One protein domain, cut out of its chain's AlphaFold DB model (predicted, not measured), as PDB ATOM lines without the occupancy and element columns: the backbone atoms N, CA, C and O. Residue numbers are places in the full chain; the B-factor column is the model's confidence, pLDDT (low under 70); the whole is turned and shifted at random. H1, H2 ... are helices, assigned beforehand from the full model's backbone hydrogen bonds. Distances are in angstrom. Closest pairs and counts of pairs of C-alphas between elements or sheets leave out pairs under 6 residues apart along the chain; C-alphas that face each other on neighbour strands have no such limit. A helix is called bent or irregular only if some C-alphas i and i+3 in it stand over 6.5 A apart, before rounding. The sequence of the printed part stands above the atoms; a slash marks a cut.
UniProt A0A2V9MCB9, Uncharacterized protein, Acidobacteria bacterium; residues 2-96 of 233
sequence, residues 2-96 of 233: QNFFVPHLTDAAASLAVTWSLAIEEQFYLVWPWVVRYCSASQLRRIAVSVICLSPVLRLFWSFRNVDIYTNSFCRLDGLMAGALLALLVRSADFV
ATOM      1  N   GLN A   2     116.184 140.405 141.774       57.41
ATOM      2  CA  GLN A   2     115.610 141.410 142.685       57.41
ATOM      3  C   GLN A   2     116.168 142.831 142.469       57.41
ATOM      4  O   GLN A   2     115.393 143.766 142.320       57.41
ATOM      5  N   ASN A   3     117.489 142.974 142.316       66.44
ATOM      6  CA  ASN A   3     118.152 144.285 142.192       66.44
ATOM      7  C   ASN A   3     118.006 144.974 140.821       66.44
ATOM      8  O   ASN A   3     118.513 146.077 140.639       66.44
ATOM      9  N   PHE A   4     117.368 144.318 139.843       58.56
ATOM     10  CA  PHE A   4     117.140 144.878 138.503       58.56
ATOM     11  C   PHE A   4     115.664 145.184 138.219       58.56
ATOM     12  O   PHE A   4     115.390 146.032 137.377       58.56
ATOM     13  N   PHE A   5     114.720 144.498 138.881       52.44
ATOM     14  CA  PHE A   5     113.334 144.414 138.400       52.44
ATOM     15  C   PHE A   5     112.235 144.462 139.472       52.44
ATOM     16  O   PHE A   5     111.113 144.093 139.145       52.44
ATOM     17  N   VAL A   6     112.475 144.871 140.724       52.06
ATOM     18  CA  VAL A   6     111.409 144.799 141.751       52.06
ATOM     19  C   VAL A   6     110.907 146.185 142.170       52.06
ATOM     20  O   VAL A   6     111.602 146.866 142.918       52.06
ATOM     21  N   PRO A   7     109.692 146.596 141.741       48.62
ATOM     22  CA  PRO A   7     109.072 147.846 142.171       48.62
ATOM     23  C   PRO A   7     108.306 147.707 143.498       48.62
ATOM     24  O   PRO A   7     108.225 148.679 144.237       48.62
ATOM     25  N   HIS A   8     107.770 146.525 143.838       49.38
ATOM     26  CA  HIS A   8     106.960 146.315 145.048       49.38
ATOM     27  C   HIS A   8     107.111 144.879 145.574       49.38
ATOM     28  O   HIS A   8     106.855 143.918 144.850       49.38
ATOM     29  N   LEU A   9     107.541 144.728 146.828       53.69
ATOM     30  CA  LEU A   9     107.599 143.443 147.532       53.69
ATOM     31  C   LEU A   9     106.262 143.226 148.265       53.69
ATOM     32  O   LEU A   9     105.804 144.118 148.970       53.69
ATOM     33  N   THR A  10     105.641 142.056 148.100       54.47
ATOM     34  CA  THR A  10     104.595 141.541 149.007       54.47
ATOM     35  C   THR A  10     105.195 141.241 150.390       54.47
ATOM     36  O   THR A  10     106.413 141.107 150.504       54.47
ATOM     37  N   ASP A  11     104.386 141.088 151.444       52.81
ATOM     38  CA  ASP A  11     104.873 140.926 152.834       52.81
ATOM     39  C   ASP A  11     105.886 139.776 153.017       52.81
ATOM     40  O   ASP A  11     106.894 139.927 153.703       52.81
ATOM     41  N   ALA A  12     105.705 138.649 152.318       49.47
ATOM     42  CA  ALA A  12     106.675 137.544 152.312       49.47
ATOM     43  C   ALA A  12     108.010 137.911 151.630       49.47
ATOM     44  O   ALA A  12     109.076 137.396 151.971       49.47
ATOM     45  N   ALA A  13     107.963 138.820 150.662       56.44
ATOM     46  CA  ALA A  13     109.128 139.311 149.951       56.44
ATOM     47  C   ALA A  13     109.861 140.416 150.750       56.44
ATOM     48  O   ALA A  13     111.051 140.633 150.527       56.44
ATOM     49  N   ALA A  14     109.210 141.036 151.746       60.69
ATOM     50  CA  ALA A  14     109.834 141.990 152.667       60.69
ATOM     51  C   ALA A  14     110.873 141.334 153.597       60.69
ATOM     52  O   ALA A  14     111.919 141.928 153.859       60.69
ATOM     53  N   SER A  15     110.653 140.093 154.049       62.88
ATOM     54  CA  SER A  15     111.656 139.349 154.833       62.88
ATOM     55  C   SER A  15     112.879 138.961 153.991       62.88
ATOM     56  O   SER A  15     114.003 138.997 154.484       62.88
ATOM     57  N   LEU A  16     112.683 138.672 152.699       74.50
ATOM     58  CA  LEU A  16     113.768 138.443 151.739       74.50
ATOM     59  C   LEU A  16     114.404 139.741 151.231       74.50
ATOM     60  O   LEU A  16     115.411 139.685 150.536       74.50
ATOM     61  N   ALA A  17     113.876 140.918 151.581       76.69
ATOM     62  CA  ALA A  17     114.463 142.181 151.143       76.69
ATOM     63  C   ALA A  17     115.931 142.287 151.570       76.69
ATOM     64  O   ALA A  17     116.738 142.799 150.804       76.69
ATOM     65  N   VAL A  18     116.305 141.735 152.734       83.25
ATOM     66  CA  VAL A  18     117.690 141.725 153.242       83.25
ATOM     67  C   VAL A  18     118.676 141.012 152.304       83.25
ATOM     68  O   VAL A  18     119.865 141.307 152.332       83.25
ATOM     69  N   THR A  19     118.217 140.130 151.409       86.88
ATOM     70  CA  THR A  19     119.095 139.418 150.465       86.88
ATOM     71  C   THR A  19     119.484 140.255 149.245       86.88
ATOM     72  O   THR A  19     120.180 139.750 148.364       86.88
ATOM     73  N   TRP A  20     119.084 141.533 149.176       86.62
ATOM     74  CA  TRP A  20     119.467 142.437 148.084       86.62
ATOM     75  C   TRP A  20     120.991 142.491 147.903       86.62
ATOM     76  O   TRP A  20     121.485 142.361 146.785       86.62
ATOM     77  N   SER A  21     121.753 142.616 148.996       86.62
ATOM     78  CA  SER A  21     123.218 142.707 148.948       86.62
ATOM     79  C   SER A  21     123.851 141.373 148.547       86.62
ATOM     80  O   SER A  21     124.748 141.356 147.706       86.62
ATOM     81  N   LEU A  22     123.305 140.257 149.046       88.94
ATOM     82  CA  LEU A  22     123.727 138.903 148.690       88.94
ATOM     83  C   LEU A  22     123.581 138.658 147.184       88.94
ATOM     84  O   LEU A  22     124.497 138.150 146.546       88.94
ATOM     85  N   ALA A  23     122.480 139.110 146.585       90.06
ATOM     86  CA  ALA A  23     122.285 139.003 145.144       90.06
ATOM     87  C   ALA A  23     123.332 139.801 144.335       90.06
ATOM     88  O   ALA A  23     123.677 139.392 143.226       90.06
ATOM     89  N   ILE A  24     123.857 140.920 144.855       91.25
ATOM     90  CA  ILE A  24     124.963 141.662 144.214       91.25
ATOM     91  C   ILE A  24     126.259 140.856 144.307       91.25
ATOM     92  O   ILE A  24     126.988 140.745 143.320       91.25
ATOM     93  N   GLU A  25     126.540 140.281 145.475       92.88
ATOM     94  CA  GLU A  25     127.717 139.437 145.682       92.88
ATOM     95  C   GLU A  25     127.698 138.211 144.767       92.88
ATOM     96  O   GLU A  25     128.681 137.953 144.077       92.88
ATOM     97  N   GLU A  26     126.577 137.498 144.676       92.31
ATOM     98  CA  GLU A  26     126.421 136.350 143.778       92.31
ATOM     99  C   GLU A  26     126.638 136.734 142.308       92.31
ATOM    100  O   GLU A  26     127.352 136.034 141.589       92.31
ATOM    101  N   GLN A  27     126.093 137.870 141.857       93.19
ATOM    102  CA  GLN A  27     126.335 138.390 140.504       93.19
ATOM    103  C   GLN A  27     127.818 138.680 140.266       93.19
ATOM    104  O   GLN A  27     128.368 138.314 139.223       93.19
ATOM    105  N   PHE A  28     128.479 139.314 141.235       94.12
ATOM    106  CA  PHE A  28     129.908 139.579 141.163       94.12
ATOM    107  C   PHE A  28     130.704 138.272 141.094       94.12
ATOM    108  O   PHE A  28     131.541 138.123 140.209       94.12
ATOM    109  N   TYR A  29     130.421 137.297 141.959       93.62
ATOM    110  CA  TYR A  29     131.126 136.015 141.977       93.62
ATOM    111  C   TYR A  29     130.797 135.114 140.789       93.62
ATOM    112  O   TYR A  29     131.604 134.253 140.453       93.62
ATOM    113  N   LEU A  30     129.668 135.323 140.115       94.94
ATOM    114  CA  LEU A  30     129.356 134.643 138.865       94.94
ATOM    115  C   LEU A  30     130.189 135.197 137.703       94.94
ATOM    116  O   LEU A  30     130.669 134.424 136.879       94.94
ATOM    117  N   VAL A  31     130.371 136.520 137.627       95.25
ATOM    118  CA  VAL A  31     131.031 137.200 136.496       95.25
ATOM    119  C   VAL A  31     132.545 137.312 136.683       95.25
ATOM    120  O   VAL A  31     133.317 137.056 135.757       95.25
ATOM    121  N   TRP A  32     132.994 137.692 137.878       95.69
ATOM    122  CA  TRP A  32     134.388 138.029 138.160       95.69
ATOM    123  C   TRP A  32     135.388 136.895 137.868       95.69
ATOM    124  O   TRP A  32     136.437 137.199 137.299       95.69
ATOM    125  N   PRO A  33     135.108 135.602 138.144       95.19
ATOM    126  CA  PRO A  33     136.020 134.514 137.785       95.19
ATOM    127  C   PRO A  33     136.312 134.432 136.285       95.19
ATOM    128  O   PRO A  33     137.456 134.183 135.905       95.19
ATOM    129  N   TRP A  34     135.322 134.697 135.426       96.94
ATOM    130  CA  TRP A  34     135.523 134.738 133.975       96.94
ATOM    131  C   TRP A  34     136.394 135.924 133.572       96.94
ATOM    132  O   TRP A  34     137.326 135.769 132.785       96.94
ATOM    133  N   VAL A  35     136.159 137.094 134.168       96.69
ATOM    134  CA  VAL A  35     136.998 138.280 133.948       96.69
ATOM    135  C   VAL A  35     138.448 137.986 134.351       96.69
ATOM    136  O   VAL A  35     139.362 138.222 133.567       96.69
ATOM    137  N   VAL A  36     138.672 137.379 135.519       96.25
ATOM    138  CA  VAL A  36     140.005 136.950 135.979       96.25
ATOM    139  C   VAL A  36     140.628 135.905 135.049       96.25
ATOM    140  O   VAL A  36     141.832 135.947 134.808       96.25
ATOM    141  N   ARG A  37     139.831 134.986 134.493       96.31
ATOM    142  CA  ARG A  37     140.303 133.918 133.599       96.31
ATOM    143  C   ARG A  37     140.768 134.424 132.231       96.31
ATOM    144  O   ARG A  37     141.644 133.787 131.637       96.31
ATOM    145  N   TYR A  38     140.170 135.502 131.725       97.62
ATOM    146  CA  TYR A  38     140.403 136.008 130.365       97.62
ATOM    147  C   TYR A  38     141.162 137.341 130.301       97.62
ATOM    148  O   TYR A  38     141.598 137.731 129.220       97.62
ATOM    149  N   CYS A  39     141.350 138.047 131.418       96.94
ATOM    150  CA  CYS A  39     142.080 139.314 131.460       96.94
ATOM    151  C   CYS A  39     143.457 139.179 132.122       96.94
ATOM    152  O   CYS A  39     143.642 138.469 133.107       96.94
ATOM    153  N   SER A  40     144.430 139.941 131.625       96.06
ATOM    154  CA  SER A  40     145.739 140.090 132.263       96.06
ATOM    155  C   SER A  40     145.656 140.918 133.550       96.06
ATOM    156  O   SER A  40     144.741 141.721 133.742       96.06
ATOM    157  N   ALA A  41     146.663 140.819 134.422       94.19
ATOM    158  CA  ALA A  41     146.711 141.590 135.669       94.19
ATOM    159  C   ALA A  41     146.635 143.120 135.456       94.19
ATOM    160  O   ALA A  41     146.107 143.849 136.297       94.19
ATOM    161  N   SER A  42     147.142 143.645 134.332       94.81
ATOM    162  CA  SER A  42     147.014 145.072 133.998       94.81
ATOM    163  C   SER A  42     145.600 145.439 133.543       94.81
ATOM    164  O   SER A  42     145.111 146.512 133.893       94.81
ATOM    165  N   GLN A  43     144.916 144.559 132.806       97.25
ATOM    166  CA  GLN A  43     143.501 144.725 132.457       97.25
ATOM    167  C   GLN A  43     142.619 144.666 133.706       97.25
ATOM    168  O   GLN A  43     141.811 145.566 133.899       97.25
ATOM    169  N   LEU A  44     142.836 143.695 134.596       97.44
ATOM    170  CA  LEU A  44     142.085 143.569 135.848       97.44
ATOM    171  C   LEU A  44     142.210 144.813 136.731       97.44
ATOM    172  O   LEU A  44     141.204 145.319 137.223       97.44
ATOM    173  N   ARG A  45     143.427 145.356 136.880       96.56
ATOM    174  CA  ARG A  45     143.646 146.616 137.608       96.56
ATOM    175  C   ARG A  45     142.900 147.783 136.967       96.56
ATOM    176  O   ARG A  45     142.269 148.549 137.687       96.56
ATOM    177  N   ARG A  46     142.945 147.910 135.635       97.62
ATOM    178  CA  ARG A  46     142.207 148.958 134.912       97.62
ATOM    179  C   ARG A  46     140.701 148.824 135.119       97.62
ATOM    180  O   ARG A  46     140.084 149.808 135.493       97.62
ATOM    181  N   ILE A  47     140.142 147.624 134.965       97.62
ATOM    182  CA  ILE A  47     138.713 147.357 135.188       97.62
ATOM    183  C   ILE A  47     138.315 147.735 136.617       97.62
ATOM    184  O   ILE A  47     137.364 148.490 136.799       97.62
ATOM    185  N   ALA A  48     139.062 147.270 137.622       97.31
ATOM    186  CA  ALA A  48     138.762 147.568 139.018       97.31
ATOM    187  C   ALA A  48     138.790 149.080 139.297       97.31
ATOM    188  O   ALA A  48     137.830 149.613 139.845       97.31
ATOM    189  N   VAL A  49     139.838 149.789 138.858       97.44
ATOM    190  CA  VAL A  49     139.943 151.252 139.018       97.44
ATOM    191  C   VAL A  49     138.814 151.974 138.281       97.44
ATOM    192  O   VAL A  49     138.182 152.855 138.859       97.44
ATOM    193  N   SER A  50     138.508 151.580 137.042       97.12
ATOM    194  CA  SER A  50     137.412 152.164 136.267       97.12
ATOM    195  C   SER A  50     136.070 152.014 136.980       97.12
ATOM    196  O   SER A  50     135.340 152.993 137.083       97.12
ATOM    197  N   VAL A  51     135.753 150.835 137.522       96.12
ATOM    198  CA  VAL A  51     134.493 150.605 138.246       96.12
ATOM    199  C   VAL A  51     134.450 151.382 139.566       96.12
ATOM    200  O   VAL A  51     133.418 151.980 139.878       96.12
ATOM    201  N   ILE A  52     135.558 151.439 140.313       96.44
ATOM    202  CA  ILE A  52     135.660 152.233 141.550       96.44
ATOM    203  C   ILE A  52     135.378 153.714 141.268       96.44
ATOM    204  O   ILE A  52     134.605 154.335 141.992       96.44
ATOM    205  N   CYS A  53     135.965 154.276 140.208       95.19
ATOM    206  CA  CYS A  53     135.770 155.680 139.843       95.19
ATOM    207  C   CYS A  53     134.391 155.952 139.225       95.19
ATOM    208  O   CYS A  53     133.822 157.018 139.451       95.19
ATOM    209  N   LEU A  54     133.837 155.008 138.459       94.62
ATOM    210  CA  LEU A  54     132.559 155.188 137.766       94.62
ATOM    211  C   LEU A  54     131.352 155.056 138.707       94.62
ATOM    212  O   LEU A  54     130.352 155.741 138.512       94.62
ATOM    213  N   SER A  55     131.440 154.222 139.747       93.69
ATOM    214  CA  SER A  55     130.337 153.987 140.694       93.69
ATOM    215  C   SER A  55     129.787 155.265 141.361       93.69
ATOM    216  O   SER A  55     128.571 155.457 141.322       93.69
ATOM    217  N   PRO A  56     130.602 156.178 141.936       92.88
ATOM    218  CA  PRO A  56     130.088 157.429 142.504       92.88
ATOM    219  C   PRO A  56     129.511 158.374 141.442       92.88
ATOM    220  O   PRO A  56     128.536 159.067 141.725       92.88
ATOM    221  N   VAL A  57     130.050 158.370 140.218       92.69
ATOM    222  CA  VAL A  57     129.514 159.168 139.100       92.69
ATOM    223  C   VAL A  57     128.126 158.666 138.701       92.69
ATOM    224  O   VAL A  57     127.201 159.465 138.563       92.69
ATOM    225  N   LEU A  58     127.954 157.345 138.585       92.44
ATOM    226  CA  LEU A  58     126.654 156.725 138.327       92.44
ATOM    227  C   LEU A  58     125.662 157.018 139.451       92.44
ATOM    228  O   LEU A  58     124.528 157.398 139.170       92.44
ATOM    229  N   ARG A  59     126.091 156.915 140.715       93.19
ATOM    230  CA  ARG A  59     125.248 157.264 141.867       93.19
ATOM    231  C   ARG A  59     124.799 158.720 141.827       93.19
ATOM    232  O   ARG A  59     123.625 158.983 142.055       93.19
ATOM    233  N   LEU A  60     125.701 159.650 141.523       90.69
ATOM    234  CA  LEU A  60     125.364 161.066 141.407       90.69
ATOM    235  C   LEU A  60     124.366 161.303 140.265       90.69
ATOM    236  O   LEU A  60     123.342 161.950 140.466       90.69
ATOM    237  N   PHE A  61     124.614 160.722 139.089       91.06
ATOM    238  CA  PHE A  61     123.716 160.833 137.939       91.06
ATOM    239  C   PHE A  61     122.315 160.269 138.226       91.06
ATOM    240  O   PHE A  61     121.311 160.914 137.918       91.06
ATOM    241  N   TRP A  62     122.227 159.092 138.845       89.81
ATOM    242  CA  TRP A  62     120.956 158.448 139.192       89.81
ATOM    243  C   TRP A  62     120.238 159.099 140.371       89.81
ATOM    244  O   TRP A  62     119.007 159.113 140.385       89.81
ATOM    245  N   SER A  63     120.977 159.732 141.286       86.12
ATOM    246  CA  SER A  63     120.410 160.561 142.353       86.12
ATOM    247  C   SER A  63     119.550 161.698 141.790       86.12
ATOM    248  O   SER A  63     118.497 161.991 142.340       86.12
ATOM    249  N   PHE A  64     119.943 162.305 140.664       87.44
ATOM    250  CA  PHE A  64     119.144 163.345 139.997       87.44
ATOM    251  C   PHE A  64     117.938 162.808 139.211       87.44
ATOM    252  O   PHE A  64     117.113 163.585 138.737       87.44
ATOM    253  N   ARG A  65     117.837 161.489 139.029       85.75
ATOM    254  CA  ARG A  65     116.782 160.830 138.245       85.75
ATOM    255  C   ARG A  65     115.789 160.055 139.115       85.75
ATOM    256  O   ARG A  65     114.947 159.359 138.561       85.75
ATOM    257  N   ASN A  66     115.883 160.174 140.443       80.00
ATOM    258  CA  ASN A  66     115.061 159.438 141.412       80.00
ATOM    259  C   ASN A  66     115.098 157.909 141.215       80.00
ATOM    260  O   ASN A  66     114.120 157.214 141.478       80.00
ATOM    261  N   VAL A  67     116.230 157.384 140.740       83.31
ATOM    262  CA  VAL A  67     116.474 155.939 140.655       83.31
ATOM    263  C   VAL A  67     117.001 155.462 142.006       83.31
ATOM    264  O   VAL A  67     117.847 156.128 142.608       83.31
ATOM    265  N   ASP A  68     116.537 154.303 142.479       83.62
ATOM    266  CA  ASP A  68     117.040 153.728 143.725       83.62
ATOM    267  C   ASP A  68     118.513 153.311 143.586       83.62
ATOM    268  O   ASP A  68     118.854 152.288 142.997       83.62
ATOM    269  N   ILE A  69     119.403 154.121 144.156       86.81
ATOM    270  CA  ILE A  69     120.845 153.857 144.227       86.81
ATOM    271  C   ILE A  69     121.216 152.872 145.342       86.81
ATOM    272  O   ILE A  69     122.354 152.400 145.383       86.81
ATOM    273  N   TYR A  70     120.302 152.587 146.277       84.50
ATOM    274  CA  TYR A  70     120.594 151.771 147.449       84.50
ATOM    275  C   TYR A  70     120.682 150.288 147.088       84.50
ATOM    276  O   TYR A  70     121.649 149.643 147.491       84.50
ATOM    277  N   THR A  71     119.738 149.757 146.313       84.19
ATOM    278  CA  THR A  71     119.718 148.332 145.930       84.19
ATOM    279  C   THR A  71     120.353 148.042 144.567       84.19
ATOM    280  O   THR A  71     120.597 146.884 144.231       84.19
ATOM    281  N   ASN A  72     120.673 149.073 143.778       85.88
ATOM    282  CA  ASN A  72     121.187 148.893 142.423       85.88
ATOM    283  C   ASN A  72     122.609 148.309 142.396       85.88
ATOM    284  O   ASN A  72     123.550 148.911 142.922       85.88
ATOM    285  N   SER A  73     122.781 147.183 141.695       86.31
ATOM    286  CA  SER A  73     124.060 146.472 141.587       86.31
ATOM    287  C   SER A  73     125.213 147.369 141.125       86.31
ATOM    288  O   SER A  73     126.269 147.370 141.753       86.31
ATOM    289  N   PHE A  74     125.024 148.184 140.084       86.56
ATOM    290  CA  PHE A  74     126.095 149.024 139.526       86.56
ATOM    291  C   PHE A  74     126.535 150.143 140.474       86.56
ATOM    292  O   PHE A  74     127.682 150.580 140.423       86.56
ATOM    293  N   CYS A  75     125.656 150.568 141.384       88.94
ATOM    294  CA  CYS A  75     125.966 151.547 142.422       88.94
ATOM    295  C   CYS A  75     126.684 150.955 143.634       88.94
ATOM    296  O   CYS A  75     126.928 151.691 144.589       88.94
ATOM    297  N   ARG A  76     127.000 149.657 143.643       90.56
ATOM    298  CA  ARG A  76     127.573 148.960 144.807       90.56
ATOM    299  C   ARG A  76     128.874 148.219 144.517       90.56
ATOM    300  O   ARG A  76     129.483 147.672 145.433       90.56
ATOM    301  N   LEU A  77     129.318 148.209 143.260       93.38
ATOM    302  CA  LEU A  77     130.498 147.448 142.848       93.38
ATOM    303  C   LEU A  77     131.823 148.050 143.327       93.38
ATOM    304  O   LEU A  77     132.817 147.329 143.359       93.38
ATOM    305  N   ASP A  78     131.883 149.327 143.709       94.00
ATOM    306  CA  ASP A  78     133.132 149.972 144.131       94.00
ATOM    307  C   ASP A  78     133.752 149.337 145.378       94.00
ATOM    308  O   ASP A  78     134.968 149.165 145.415       94.00
ATOM    309  N   GLY A  79     132.944 148.909 146.354       94.88
ATOM    310  CA  GLY A  79     133.441 148.170 147.523       94.88
ATOM    311  C   GLY A  79     134.085 146.830 147.152       94.88
ATOM    312  O   GLY A  79     135.219 146.544 147.545       94.88
ATOM    313  N   LEU A  80     133.393 146.036 146.329       96.44
ATOM    314  CA  LEU A  80     133.877 144.734 145.854       96.44
ATOM    315  C   LEU A  80     135.142 144.887 144.999       96.44
ATOM    316  O   LEU A  80     136.121 144.160 145.181       96.44
ATOM    317  N   MET A  81     135.161 145.883 144.111       97.25
ATOM    318  CA  MET A  81     136.314 146.173 143.260       97.25
ATOM    319  C   MET A  81     137.490 146.755 144.040       97.25
ATOM    320  O   MET A  81     138.630 146.459 143.689       97.25
ATOM    321  N   ALA A  82     137.262 147.515 145.115       97.44
ATOM    322  CA  ALA A  82     138.330 147.958 146.011       97.44
ATOM    323  C   ALA A  82     139.008 146.761 146.697       97.44
ATOM    324  O   ALA A  82     140.238 146.682 146.721       97.44
ATOM    325  N   GLY A  83     138.224 145.788 147.173       96.75
ATOM    326  CA  GLY A  83     138.748 144.525 147.701       96.75
ATOM    327  C   GLY A  83     139.499 143.705 146.645       96.75
ATOM    328  O   GLY A  83     140.609 143.231 146.898       96.75
ATOM    329  N   ALA A  84     138.950 143.592 145.433       96.94
ATOM    330  CA  ALA A  84     139.604 142.901 144.322       96.94
ATOM    331  C   ALA A  84     140.925 143.576 143.917       96.94
ATOM    332  O   ALA A  84     141.935 142.899 143.720       96.94
ATOM    333  N   LEU A  85     140.948 144.911 143.848       97.06
ATOM    334  CA  LEU A  85     142.148 145.693 143.570       97.06
ATOM    335  C   LEU A  85     143.200 145.493 144.662       97.06
ATOM    336  O   LEU A  85     144.364 145.264 144.335       97.06
ATOM    337  N   LEU A  86     142.804 145.511 145.937       96.94
ATOM    338  CA  LEU A  86     143.705 145.218 147.050       96.94
ATOM    339  C   LEU A  86     144.339 143.831 146.898       96.94
ATOM    340  O   LEU A  86     145.558 143.701 146.999       96.94
ATOM    341  N   ALA A  87     143.539 142.810 146.587       95.62
ATOM    342  CA  ALA A  87     144.031 141.451 146.377       95.62
ATOM    343  C   ALA A  87     145.011 141.354 145.193       95.62
ATOM    344  O   ALA A  87     146.013 140.642 145.285       95.62
ATOM    345  N   LEU A  88     144.759 142.078 144.095       95.50
ATOM    346  CA  LEU A  88     145.668 142.148 142.944       95.50
ATOM    347  C   LEU A  88     146.998 142.820 143.300       95.50
ATOM    348  O   LEU A  88     148.050 142.365 142.856       95.50
ATOM    349  N   LEU A  89     146.962 143.892 144.097       93.94
ATOM    350  CA  LEU A  89     148.165 144.595 144.542       93.94
ATOM    351  C   LEU A  89     149.001 143.723 145.480       93.94
ATOM    352  O   LEU A  89     150.205 143.596 145.274       93.94
ATOM    353  N   VAL A  90     148.362 143.079 146.456       94.38
ATOM    354  CA  VAL A  90     149.012 142.186 147.428       94.38
ATOM    355  C   VAL A  90     149.669 140.974 146.763       94.38
ATOM    356  O   VAL A  90     150.706 140.508 147.222       94.38
ATOM    357  N   ARG A  91     149.083 140.456 145.679       92.44
ATOM    358  CA  ARG A  91     149.608 139.294 144.938       92.44
ATOM    359  C   ARG A  91     150.638 139.653 143.864       92.44
ATOM    360  O   ARG A  91     151.111 138.758 143.168       92.44
ATOM    361  N   SER A  92     150.952 140.934 143.680       91.88
ATOM    362  CA  SER A  92     151.954 141.352 142.696       91.88
ATOM    363  C   SER A  92     153.374 141.018 143.166       91.88
ATOM    364  O   SER A  92     153.659 141.067 144.359       91.88
ATOM    365  N   ALA A  93     154.269 140.688 142.228       88.38
ATOM    366  CA  ALA A  93     155.658 140.332 142.542       88.38
ATOM    367  C   ALA A  93     156.418 141.472 143.247       88.38
ATOM    368  O   ALA A  93     157.245 141.218 144.114       88.38
ATOM    369  N   ASP A  94     156.073 142.722 142.930       90.38
ATOM    370  CA  ASP A  94     156.695 143.927 143.491       90.38
ATOM    371  C   ASP A  94     155.992 144.430 144.768       90.38
ATOM    372  O   ASP A  94     156.153 145.590 145.172       90.38
ATOM    373  N   PHE A  95     155.136 143.607 145.386       93.38
ATOM    374  CA  PHE A  95     154.383 144.014 146.564       93.38
ATOM    375  C   PHE A  95     155.298 144.167 147.781       93.38
ATOM    376  O   PHE A  95     155.944 143.225 148.231       93.38
ATOM    377  N   VAL A  96     155.281 145.365 148.367       92.69
ATOM    378  CA  VAL A  96     155.984 145.668 149.614       92.69
ATOM    379  C   VAL A  96     154.942 145.964 150.702       92.69
ATOM    380  O   VAL A  96     154.301 147.018 150.640       92.69
TER     381      VAL A  96
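AT A GLANCE: This is residues 2 to 96 of the 233 residues of an uncharacterized protein of Acidobacteria bacterium (UniProt A0A2V9MCB9). Two long bent helices, H2 and H3, make a V, joined at its closed end by a tight turn at residues 39 and 40; H4 packs side by side with H3a, the first arm of H3, and runs back toward the closed end. At the open end H2a and H3b stay well separated, and the short H1 folds back to H2b. The printed part has 95 residues with four named helices, in the order H1, H2, H3, H4, and no named strand; its class is all helix. The whole is loose, with a radius of gyration of the C-alphas of 15.8 A, and elongated, spanning 52 by 29 by 24 A.

HOW THE PARTS SIT: The longest helix, H2, residues 11 to 38, was assigned as one helix by its hydrogen bonds but is bent: C-alphas 18 and 21 are 7.1 A apart. Its arms, H2a, residues 11 to 18, and H2b, residues 21 to 38, stand at a steep tilt of 48 degrees. Both arms are irregular: C-alphas 15 and 18 are 6.7 A apart, and C-alphas 30 and 33 are 6.8 A apart. H2b has a kink of 26 degrees near residue 31. H3, residues 41 to 63, also assigned as one helix by its hydrogen bonds, is bent, with C-alphas 53 and 56 6.5 A apart. Its arms, H3a, residues 41 to 53, and H3b, residues 56 to 63, stand at a tilt of 36 degrees, only just steep. H2b and H3a are close but not clearly touching, at a shallow tilt of 31 degrees, opposite ways; their closest C-alphas, of Val 36 and Leu 44, are 6.9 A apart. H4, residues 77 to 90, touches H3a, the closest C-alphas, of Ile 52 and Asp 78, being 4.3 A apart. They run opposite ways at a shallow tilt of 34 degrees, only just short of steep. H2b and H4 are near each other, with 10 pairs of C-alphas within 10 A. H1, residues 2 to 5, only just touches H2b, at residues 23 to 24 alone, with 3 pairs of C-alphas within 8 A; the closest are those of Asn 3 and Ala 23, 7.3 A. H2a and H3b are apart, and H3b and H4 are only just apart, at 8.2 A. In H3a, H3b and H4 every O i to N i+4 pair is within hydrogen-bond range; in H2b 12 of 14 are, in H2a 1 of 4, beside 3 of 5 O i to N i+3 pairs, and H1 is too short for an i+4 pair.

IN THESE COORDINATES: H2b measures 26.2 A from first to last C-alpha and H2a 12.8 A, beginning at C-alpha 11 (104.873, 140.926, 152.834). H3a measures 18.3 A, from C-alpha 41 (146.711, 141.590, 135.669), and H3b 10.2 A. H4 measures 19.8 A and ends at C-alpha 90 (149.012, 142.186, 147.428); H1 measures 5.7 A.

THE WHOLE: The C-alphas farthest apart, of Asp 11 and Asp 94, are 52.7 A apart. The printed part has no cut. The link from H3 to H4, residues 64 to 76, is long. The mean pLDDT of the printed part is 86.7, and residues 2 to 15 are under 70.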